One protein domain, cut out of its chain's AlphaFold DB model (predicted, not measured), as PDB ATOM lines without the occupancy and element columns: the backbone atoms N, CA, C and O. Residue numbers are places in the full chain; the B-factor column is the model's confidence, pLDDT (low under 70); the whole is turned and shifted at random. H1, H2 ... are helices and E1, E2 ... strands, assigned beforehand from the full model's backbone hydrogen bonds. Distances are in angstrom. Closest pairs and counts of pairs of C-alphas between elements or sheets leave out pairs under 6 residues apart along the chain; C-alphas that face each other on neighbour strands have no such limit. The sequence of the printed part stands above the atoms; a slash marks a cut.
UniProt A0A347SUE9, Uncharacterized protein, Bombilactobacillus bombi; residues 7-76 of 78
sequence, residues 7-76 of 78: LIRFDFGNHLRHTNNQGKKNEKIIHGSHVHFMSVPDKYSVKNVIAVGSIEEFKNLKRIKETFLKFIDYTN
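What this domain is: This is residues 7 to 76 of the 78 residues of an uncharacterized protein of Bombilactobacillus bombi (UniProt A0A347SUE9). A small head of two sheets, face to face as a little sandwich, sits at one end, and one long helix, H1, sticks out from it like a handle. The larger sheet has the strands E1, E4 and E5; the smaller is the hairpin E2 and E3, packed near E5, and residues 56 to 76 stand free of the head. The printed part has 70 residues, with five named strands and then one named helix along the chain, in the order E1 E2 E3 E4 E5 H1. The sheets run E1 - E4 - E5 and E2 - E3, both antiparallel, and the class is mixed, helices and strands. The whole is loose, with a radius of gyration of the C-alphas of 15.6 A and spans of 52 by 20 by 20 A, the handle making the length.

Where its parts are: Start in the larger sheet with E4, residues 34 to 39, the longest strand by residues, 11.8 A from first to last C-alpha. Find C-alpha 7 at (32.375, 12.235, 60.566); from there E1 runs through residues 7 to 11, 13.6 A. E5 is residues 48 to 51, 10.2 A. In the smaller sheet, look for E2 at residues 17 to 20 and E3 at residues 28 to 31, each 10.0 A long. H1, residues 56 to 75, runs 29.2 A from C-alpha 56 at (22.072, -1.785, 53.147) to C-alpha 75 at (1.866, 18.175, 46.419).

How they stand to each other: Look first at E4, the inner strand, antiparallel to E1 at 153 degrees, with N 36 and O 9 at 2.8 A. E4 and E5 form a hairpin at 167 degrees, with N 35 and O 50 at 2.9 A. E2 and E3 form the other hairpin, at 158 degrees, with N 20 and O 28 at 2.8 A. The two sheets make a sandwich, two sheets face to face: the facing parts are 9.4 A centre to centre, and the strands of one stand at 40 degrees to those of the other. The closest C-alphas of E3 and E5 are those of Ile 30 and Ala 51, 6.5 A; those of E2 and E5 are Asn 20 and Val 49, 6.7 A. E2 and E4 are only just apart, the closest C-alphas being 8.2 A from each other. H1 is not on the larger sheet and is apart from E1, E2, E3 and E4; 13 of its 16 O i to N i+4 pairs are within hydrogen-bond range.

The domain as a whole: The two C-alphas farthest apart are those of Lys 25 and Asn 76, 54.4 A. Without residues 56 to 76, the body of 49 residues spans 25 by 21 by 17 A. The printed part has no cut and no long link. The mean pLDDT of the printed part is 80.1; look for values under 70 at residues 39, 41, 43 to 47, 57 to 60 and 63.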
ATOM      1  N   LEU A   7      32.839  13.519  60.033       70.50
ATOM      2  CA  LEU A   7      32.375  12.235  60.566       70.50
ATOM      3  C   LEU A   7      31.989  11.291  59.420       70.50
ATOM      4  O   LEU A   7      32.313  10.104  59.462       70.50
ATOM      5  N   ILE A   8      31.351  11.842  58.381       76.56
ATOM      6  CA  ILE A   8      30.935  11.131  57.173       76.56
ATOM      7  C   ILE A   8      31.132  12.046  55.953       76.56
ATOM      8  O   ILE A   8      30.730  13.209  55.986       76.56
ATOM      9  N   ARG A   9      31.724  11.527  54.870       82.81
ATOM     10  CA  ARG A   9      31.823  12.197  53.559       82.81
ATOM     11  C   ARG A   9      31.342  11.268  52.453       82.81
ATOM     12  O   ARG A   9      31.781  10.123  52.397       82.81
ATOM     13  N   PHE A  10      30.490  11.767  51.562       82.00
ATOM     14  CA  PHE A  10      30.015  11.025  50.395       82.00
ATOM     15  C   PHE A  10      30.666  11.537  49.121       82.00
ATOM     16  O   PHE A  10      30.512  12.709  48.784       82.00
ATOM     17  N   ASP A  11      31.307  10.633  48.387       83.12
ATOM     18  CA  ASP A  11      31.861  10.923  47.072       83.12
ATOM     19  C   ASP A  11      31.061  10.129  46.031       83.12
ATOM     20  O   ASP A  11      30.980   8.897  46.098       83.12
ATOM     21  N   PHE A  12      30.457  10.823  45.064       83.88
ATOM     22  CA  PHE A  12      29.625  10.213  44.024       83.88
ATOM     23  C   PHE A  12      30.296  10.295  42.654       83.88
ATOM     24  O   PHE A  12      30.741  11.360  42.235       83.88
ATOM     25  N   GLY A  13      30.340   9.175  41.931       82.94
ATOM     26  CA  GLY A  13      30.865   9.130  40.568       82.94
ATOM     27  C   GLY A  13      31.322   7.737  40.146       82.94
ATOM     28  O   GLY A  13      31.799   6.948  40.958       82.94
ATOM     29  N   ASN A  14      31.207   7.441  38.852       80.69
ATOM     30  CA  ASN A  14      31.495   6.107  38.308       80.69
ATOM     31  C   ASN A  14      32.998   5.833  38.124       80.69
ATOM     32  O   ASN A  14      33.412   4.681  38.103       80.69
ATOM     33  N   HIS A  15      33.816   6.885  38.029       89.00
ATOM     34  CA  HIS A  15      35.265   6.793  37.796       89.00
ATOM     35  C   HIS A  15      36.096   7.092  39.049       89.00
ATOM     36  O   HIS A  15      37.307   7.294  38.969       89.00
ATOM     37  N   LEU A  16      35.452   7.150  40.216       89.31
ATOM     38  CA  LEU A  16      36.147   7.374  41.472       89.31
ATOM     39  C   LEU A  16      36.942   6.129  41.875       89.31
ATOM     40  O   LEU A  16      36.487   4.995  41.706       89.31
ATOM     41  N   ARG A  17      38.131   6.356  42.437       90.38
ATOM     42  CA  ARG A  17      39.015   5.317  42.965       90.38
ATOM     43  C   ARG A  17      39.565   5.760  44.313       90.38
ATOM     44  O   ARG A  17      40.124   6.849  44.420       90.38
ATOM     45  N   HIS A  18      39.454   4.894  45.312       87.75
ATOM     46  CA  HIS A  18      40.027   5.109  46.635       87.75
ATOM     47  C   HIS A  18      40.884   3.915  47.054       87.75
ATOM     48  O   HIS A  18      40.488   2.773  46.831       87.75
ATOM     49  N   THR A  19      42.029   4.166  47.689       88.81
ATOM     50  CA  THR A  19      42.899   3.116  48.235       88.81
ATOM     51  C   THR A  19      42.899   3.197  49.756       88.81
ATOM     52  O   THR A  19      43.498   4.103  50.332       88.81
ATOM     53  N   ASN A  20      42.254   2.235  50.411       85.06
ATOM     54  CA  ASN A  20      42.347   2.058  51.857       85.06
ATOM     55  C   ASN A  20      43.698   1.462  52.232       85.06
ATOM     56  O   ASN A  20      44.156   0.528  51.576       85.06
ATOM     57  N   ASN A  21      44.271   1.934  53.343       79.19
ATOM     58  CA  ASN A  21      45.482   1.377  53.955       79.19
ATOM     59  C   ASN A  21      46.666   1.269  52.982       79.19
ATOM     60  O   ASN A  21      47.372   0.262  52.979       79.19
ATOM     61  N   GLN A  22      46.873   2.298  52.155       83.44
ATOM     62  CA  GLN A  22      47.926   2.290  51.143       83.44
ATOM     63  C   GLN A  22      49.300   1.965  51.758       83.44
ATOM     64  O   GLN A  22      49.729   2.619  52.712       83.44
ATOM     65  N   GLY A  23      49.984   0.960  51.210       83.94
ATOM     66  CA  GLY A  23      51.290   0.486  51.672       83.94
ATOM     67  C   GLY A  23      51.256  -0.463  52.878       83.94
ATOM     68  O   GLY A  23      52.314  -0.774  53.424       83.94
ATOM     69  N   LYS A  24      50.080  -0.931  53.319       83.88
ATOM     70  CA  LYS A  24      49.926  -1.898  54.426       83.88
ATOM     71  C   LYS A  24      49.440  -3.260  53.912       83.88
ATOM     72  O   LYS A  24      48.890  -3.372  52.823       83.88
ATOM     73  N   LYS A  25      49.587  -4.313  54.732       86.44
ATOM     74  CA  LYS A  25      49.178  -5.697  54.386       86.44
ATOM     75  C   LYS A  25      47.689  -5.846  54.032       86.44
ATOM     76  O   LYS A  25      47.329  -6.796  53.351       86.44
ATOM     77  N   ASN A  26      46.834  -4.942  54.506       83.38
ATOM     78  CA  ASN A  26      45.389  -4.927  54.270       83.38
ATOM     79  C   ASN A  26      44.959  -3.800  53.309       83.38
ATOM     80  O   ASN A  26      43.877  -3.224  53.475       83.38
ATOM     81  N   GLU A  27      45.816  -3.450  52.345       87.81
ATOM     82  CA  GLU A  27      45.479  -2.504  51.280       87.81
ATOM     83  C   GLU A  27      44.264  -2.996  50.477       87.81
ATOM     84  O   GLU A  27      44.179  -4.165  50.096       87.81
ATOM     85  N   LYS A  28      43.303  -2.101  50.219       88.31
ATOM     86  CA  LYS A  28      42.105  -2.409  49.425       88.31
ATOM     87  C   LYS A  28      41.730  -1.233  48.539       88.31
ATOM     88  O   LYS A  28      41.636  -0.105  49.015       88.31
ATOM     89  N   ILE A  29      41.437  -1.510  47.272       90.19
ATOM     90  CA  ILE A  29      40.956  -0.501  46.325       90.19
ATOM     91  C   ILE A  29      39.428  -0.564  46.247       90.19
ATOM     92  O   ILE A  29      38.845  -1.636  46.089       90.19
ATOM     93  N   ILE A  30      38.789   0.595  46.370       89.19
ATOM     94  CA  ILE A  30      37.353   0.800  46.186       89.19
ATOM     95  C   ILE A  30      37.146   1.592  44.896       89.19
ATOM     96  O   ILE A  30      37.831   2.588  44.656       89.19
ATOM     97  N   HIS A  31      36.191   1.148  44.082       91.12
ATOM     98  CA  HIS A  31      35.793   1.804  42.842       91.12
ATOM     99  C   HIS A  31      34.362   2.332  42.939       91.12
ATOM    100  O   HIS A  31      33.511   1.723  43.590       91.12
ATOM    101  N   GLY A  32      34.104   3.441  42.248       88.31
ATOM    102  CA  GLY A  32      32.791   4.072  42.182       88.31
ATOM    103  C   GLY A  32      32.455   4.907  43.419       88.31
ATOM    104  O   GLY A  32      33.326   5.251  44.224       88.31
ATOM    105  N   SER A  33      31.173   5.245  43.558       87.75
ATOM    106  CA  SER A  33      30.668   6.041  44.679       87.75
ATOM    107  C   SER A  33      30.959   5.364  46.019       87.75
ATOM    108  O   SER A  33      30.641   4.187  46.223       87.75
ATOM    109  N   HIS A  34      31.537   6.109  46.954       89.88
ATOM    110  CA  HIS A  34      31.988   5.587  48.241       89.88
ATOM    111  C   HIS A  34      31.757   6.596  49.366       89.88
ATOM    112  O   HIS A  34      31.632   7.800  49.141       89.88
ATOM    113  N   VAL A  35      31.669   6.081  50.587       87.06
ATOM    114  CA  VAL A  35      31.569   6.884  51.803       87.06
ATOM    115  C   VAL A  35      32.856   6.761  52.597       87.06
ATOM    116  O   VAL A  35      33.399   5.668  52.740       87.06
ATOM    117  N   HIS A  36      33.324   7.881  53.129       85.94
ATOM    118  CA  HIS A  36      34.405   7.935  54.100       85.94
ATOM    119  C   HIS A  36      33.795   8.101  55.483       85.94
ATOM    120  O   HIS A  36      33.100   9.087  55.723       85.94
ATOM    121  N   PHE A  37      34.085   7.179  56.395       79.56
ATOM    122  CA  PHE A  37      33.837   7.374  57.821       79.56
ATOM    123  C   PHE A  37      35.107   7.882  58.492       79.56
ATOM    124  O   PHE A  37      36.188   7.341  58.247       79.56
ATOM    125  N   MET A  38      34.972   8.900  59.347       74.69
ATOM    126  CA  MET A  38      36.097   9.551  60.032       74.69
ATOM    127  C   MET A  38      37.162  10.015  59.027       74.69
ATOM    128  O   MET A  38      38.319   9.597  59.072       74.69
ATOM    129  N   SER A  39      36.742  10.851  58.071       68.81
ATOM    130  CA  SER A  39      37.556  11.301  56.936       68.81
ATOM    131  C   SER A  39      38.639  12.290  57.375       68.81
ATOM    132  O   SER A  39      38.569  13.484  57.079       68.81
ATOM    133  N   VAL A  40      39.664  11.789  58.059       72.19
ATOM    134  CA  VAL A  40      40.865  12.561  58.376       72.19
ATOM    135  C   VAL A  40      41.584  12.993  57.088       72.19
ATOM    136  O   VAL A  40      41.537  12.274  56.080       72.19
ATOM    137  N   PRO A  41      42.226  14.173  57.076       68.25
ATOM    138  CA  PRO A  41      42.817  14.735  55.863       68.25
ATOM    139  C   PRO A  41      44.074  13.989  55.394       68.25
ATOM    140  O   PRO A  41      44.394  14.029  54.208       68.25
ATOM    141  N   ASP A  42      44.773  13.266  56.269       70.75
ATOM    142  CA  ASP A  42      46.024  12.604  55.899       70.75
ATOM    143  C   ASP A  42      45.815  11.287  55.118       70.75
ATOM    144  O   ASP A  42      44.732  10.699  55.095       70.75
ATOM    145  N   LYS A  43      46.866  10.835  54.430       62.66
ATOM    146  CA  LYS A  43      46.850   9.679  53.520       62.66
ATOM    147  C   LYS A  43      47.177   8.338  54.199       62.66
ATOM    148  O   LYS A  43      46.905   7.290  53.621       62.66
ATOM    149  N   TYR A  44      47.778   8.356  55.386       65.81
ATOM    150  CA  TYR A  44      48.364   7.181  56.049       65.81
ATOM    151  C   TYR A  44      47.513   6.646  57.209       65.81
ATOM    152  O   TYR A  44      47.683   5.496  57.648       65.81
ATOM    153  N   SER A  45      46.590   7.468  57.691       69.69
ATOM    154  CA  SER A  45      45.585   7.109  58.668       69.69
ATOM    155  C   SER A  45      44.629   6.077  58.111       69.69
ATOM    156  O   SER A  45      44.279   6.062  56.929       69.69
ATOM    157  N   VAL A  46      44.200   5.192  59.001       66.00
ATOM    158  CA  VAL A  46      43.207   4.175  58.685       66.00
ATOM    159  C   VAL A  46      41.883   4.888  58.428       66.00
ATOM    160  O   VAL A  46      41.325   5.504  59.333       66.00
ATOM    161  N   LYS A  47      41.397   4.819  57.188       69.88
ATOM    162  CA  LYS A  47      40.072   5.309  56.808       69.88
ATOM    163  C   LYS A  47      39.159   4.119  56.597       69.88
ATOM    164  O   LYS A  47      39.525   3.145  55.939       69.88
ATOM    165  N   ASN A  48      37.955   4.224  57.131       72.75
ATOM    166  CA  ASN A  48      36.895   3.274  56.850       72.75
ATOM    167  C   ASN A  48      36.161   3.774  55.605       72.75
ATOM    168  O   ASN A  48      35.130   4.434  55.711       72.75
ATOM    169  N   VAL A  49      36.737   3.529  54.422       84.06
ATOM    170  CA  VAL A  49      36.059   3.814  53.150       84.06
ATOM    171  C   VAL A  49      35.385   2.560  52.634       84.06
ATOM    172  O   VAL A  49      36.034   1.527  52.460       84.06
ATOM    173  N   ILE A  50      34.088   2.658  52.364       86.50
ATOM    174  CA  ILE A  50      33.300   1.559  51.805       86.50
ATOM    175  C   ILE A  50      32.482   2.043  50.613       86.50
ATOM    176  O   ILE A  50      32.139   3.220  50.506       86.50
ATOM    177  N   ALA A  51      32.183   1.129  49.693       85.38
ATOM    178  CA  ALA A  51      31.327   1.438  48.558       85.38
ATOM    179  C   ALA A  51      29.922   1.808  49.056       85.38
ATOM    180  O   ALA A  51      29.358   1.125  49.907       85.38
ATOM    181  N   VAL A  52      29.319   2.856  48.490       81.50
ATOM    182  CA  VAL A  52      27.938   3.262  48.826       81.50
ATOM    183  C   VAL A  52      26.969   2.095  48.608       81.50
ATOM    184  O   VAL A  52      26.066   1.883  49.409       81.50
ATOM    185  N   GLY A  53      27.194   1.288  47.565       74.88
ATOM    186  CA  GLY A  53      26.365   0.120  47.254       74.88
ATOM    187  C   GLY A  53      26.440  -1.030  48.267       74.88
ATOM    188  O   GLY A  53      25.561  -1.886  48.248       74.88
ATOM    189  N   SER A  54      27.449  -1.068  49.150       80.50
ATOM    190  CA  SER A  54      27.551  -2.100  50.195       80.50
ATOM    191  C   SER A  54      26.840  -1.733  51.500       80.50
ATOM    192  O   SER A  54      26.853  -2.537  52.424       80.50
ATOM    193  N   ILE A  55      26.245  -0.540  51.599       75.88
ATOM    194  CA  ILE A  55      25.488  -0.099  52.777       75.88
ATOM    195  C   ILE A  55      24.012  -0.406  52.534       75.88
ATOM    196  O   ILE A  55      23.384   0.164  51.640       75.88
ATOM    197  N   GLU A  56      23.453  -1.328  53.311       73.19
ATOM    198  CA  GLU A  56      22.072  -1.785  53.147       73.19
ATOM    199  C   GLU A  56      21.068  -0.643  53.346       73.19
ATOM    200  O   GLU A  56      20.136  -0.475  52.559       73.19
ATOM    201  N   GLU A  57      21.335   0.232  54.309       69.50
ATOM    202  CA  GLU A  57      20.564   1.434  54.601       69.50
ATOM    203  C   GLU A  57      20.554   2.414  53.420       69.50
ATOM    204  O   GLU A  57      19.607   3.180  53.242       69.50
ATOM    205  N   PHE A  58      21.565   2.375  52.546       67.06
ATOM    206  CA  PHE A  58      21.623   3.238  51.367       67.06
ATOM    207  C   PHE A  58      20.848   2.696  50.176       67.06
ATOM    208  O   PHE A  58      20.452   3.478  49.307       67.06
ATOM    209  N   LYS A  59      20.506   1.403  50.167       65.38
ATOM    210  CA  LYS A  59      19.461   0.900  49.263       65.38
ATOM    211  C   LYS A  59      18.146   1.643  49.525       65.38
ATOM    212  O   LYS A  59      17.431   1.990  48.583       65.38
ATOM    213  N   ASN A  60      17.880   1.981  50.790       68.19
ATOM    214  CA  ASN A  60      16.714   2.769  51.175       68.19
ATOM    215  C   ASN A  60      16.851   4.250  50.812       68.19
ATOM    216  O   ASN A  60      15.829   4.869  50.546       68.19
ATOM    217  N   LEU A  61      18.057   4.824  50.699       70.44
ATOM    218  CA  LEU A  61      18.223   6.220  50.256       70.44
ATOM    219  C   LEU A  61      17.693   6.455  48.839       70.44
ATOM    220  O   LEU A  61      17.077   7.490  48.588       70.44
ATOM    221  N   LYS A  62      17.867   5.492  47.921       70.19
ATOM    222  CA  LYS A  62      17.239   5.566  46.592       70.19
ATOM    223  C   LYS A  62      15.716   5.629  46.721       70.19
ATOM    224  O   LYS A  62      15.093   6.514  46.145       70.19
ATOM    225  N   ARG A  63      15.134   4.746  47.536       68.44
ATOM    226  CA  ARG A  63      13.687   4.688  47.781       68.44
ATOM    227  C   ARG A  63      13.158   5.943  48.482       68.44
ATOM    228  O   ARG A  63      12.092   6.429  48.117       68.44
ATOM    229  N   ILE A  64      13.901   6.492  49.442       72.81
ATOM    230  CA  ILE A  64      13.587   7.749  50.131       72.81
ATOM    231  C   ILE A  64      13.615   8.904  49.130       72.81
ATOM    232  O   ILE A  64      12.638   9.638  49.046       72.81
ATOM    233  N   LYS A  65      14.670   9.019  48.309       81.19
ATOM    234  CA  LYS A  65      14.765  10.030  47.245       81.19
ATOM    235  C   LYS A  65      13.585   9.931  46.279       81.19
ATOM    236  O   LYS A  65      12.943  10.933  45.998       81.19
ATOM    237  N   GLU A  66      13.295   8.735  45.772       81.62
ATOM    238  CA  GLU A  66      12.192   8.508  44.831       81.62
ATOM    239  C   GLU A  66      10.828   8.836  45.450       81.62
ATOM    240  O   GLU A  66       9.982   9.431  44.790       81.62
ATOM    241  N   THR A  67      10.618   8.484  46.719       75.62
ATOM    242  CA  THR A  67       9.375   8.791  47.442       75.62
ATOM    243  C   THR A  67       9.237  10.291  47.688       75.62
ATOM    244  O   THR A  67       8.156  10.840  47.503       75.62
ATOM    245  N   PHE A  68      10.331  10.963  48.049       80.31
ATOM    246  CA  PHE A  68      10.363  12.406  48.271       80.31
ATOM    247  C   PHE A  68      10.097  13.194  46.983       80.31
ATOM    248  O   PHE A  68       9.274  14.103  46.992       80.31
ATOM    249  N   LEU A  69      10.709  12.802  45.858       87.25
ATOM    250  CA  LEU A  69      10.428  13.406  44.550       87.25
ATOM    251  C   LEU A  69       8.960  13.214  44.143       87.25
ATOM    252  O   LEU A  69       8.300  14.183  43.786       87.25
ATOM    253  N   LYS A  70       8.411  12.000  44.296       86.56
ATOM    254  CA  LYS A  70       6.981  11.741  44.042       86.56
ATOM    255  C   LYS A  70       6.061  12.576  44.928       86.56
ATOM    256  O   LYS A  70       4.997  12.989  44.483       86.56
ATOM    257  N   PHE A  71       6.442  12.791  46.184       81.50
ATOM    258  CA  PHE A  71       5.684  13.630  47.103       81.50
ATOM    259  C   PHE A  71       5.701  15.103  46.674       81.50
ATOM    260  O   PHE A  71       4.645  15.729  46.675       81.50
ATOM    261  N   ILE A  72       6.860  15.641  46.277       87.12
ATOM    262  CA  ILE A  72       6.975  17.006  45.736       87.12
ATOM    263  C   ILE A  72       6.077  17.166  44.504       87.12
ATOM    264  O   ILE A  72       5.264  18.088  44.468       87.12
ATOM    265  N   ASP A  73       6.150  16.225  43.555       87.88
ATOM    266  CA  ASP A  73       5.311  16.230  42.349       87.88
ATOM    267  C   ASP A  73       3.814  16.187  42.697       87.88
ATOM    268  O   ASP A  73       3.021  16.960  42.164       87.88
ATOM    269  N   TYR A  74       3.418  15.305  43.623       86.75
ATOM    270  CA  TYR A  74       2.025  15.154  44.055       86.75
ATOM    271  C   TYR A  74       1.480  16.407  44.750       86.75
ATOM    272  O   TYR A  74       0.342  16.810  44.518       86.75
ATOM    273  N   THR A  75       2.281  17.012  45.625       91.81
ATOM    274  CA  THR A  75       1.866  18.175  46.419       91.81
ATOM    275  C   THR A  75       1.990  19.494  45.663       91.81
ATOM    276  O   THR A  75       1.494  20.510  46.147       91.81
ATOM    277  N   ASN A  76       2.605  19.481  44.475       83.00
ATOM    278  CA  ASN A  76       2.834  20.654  43.634       83.00
ATOM    279  C   ASN A  76       3.553  21.791  44.393       83.00
ATOM    280  O   ASN A  76       3.327  22.975  44.127       83.00
TER     281      ASN A  76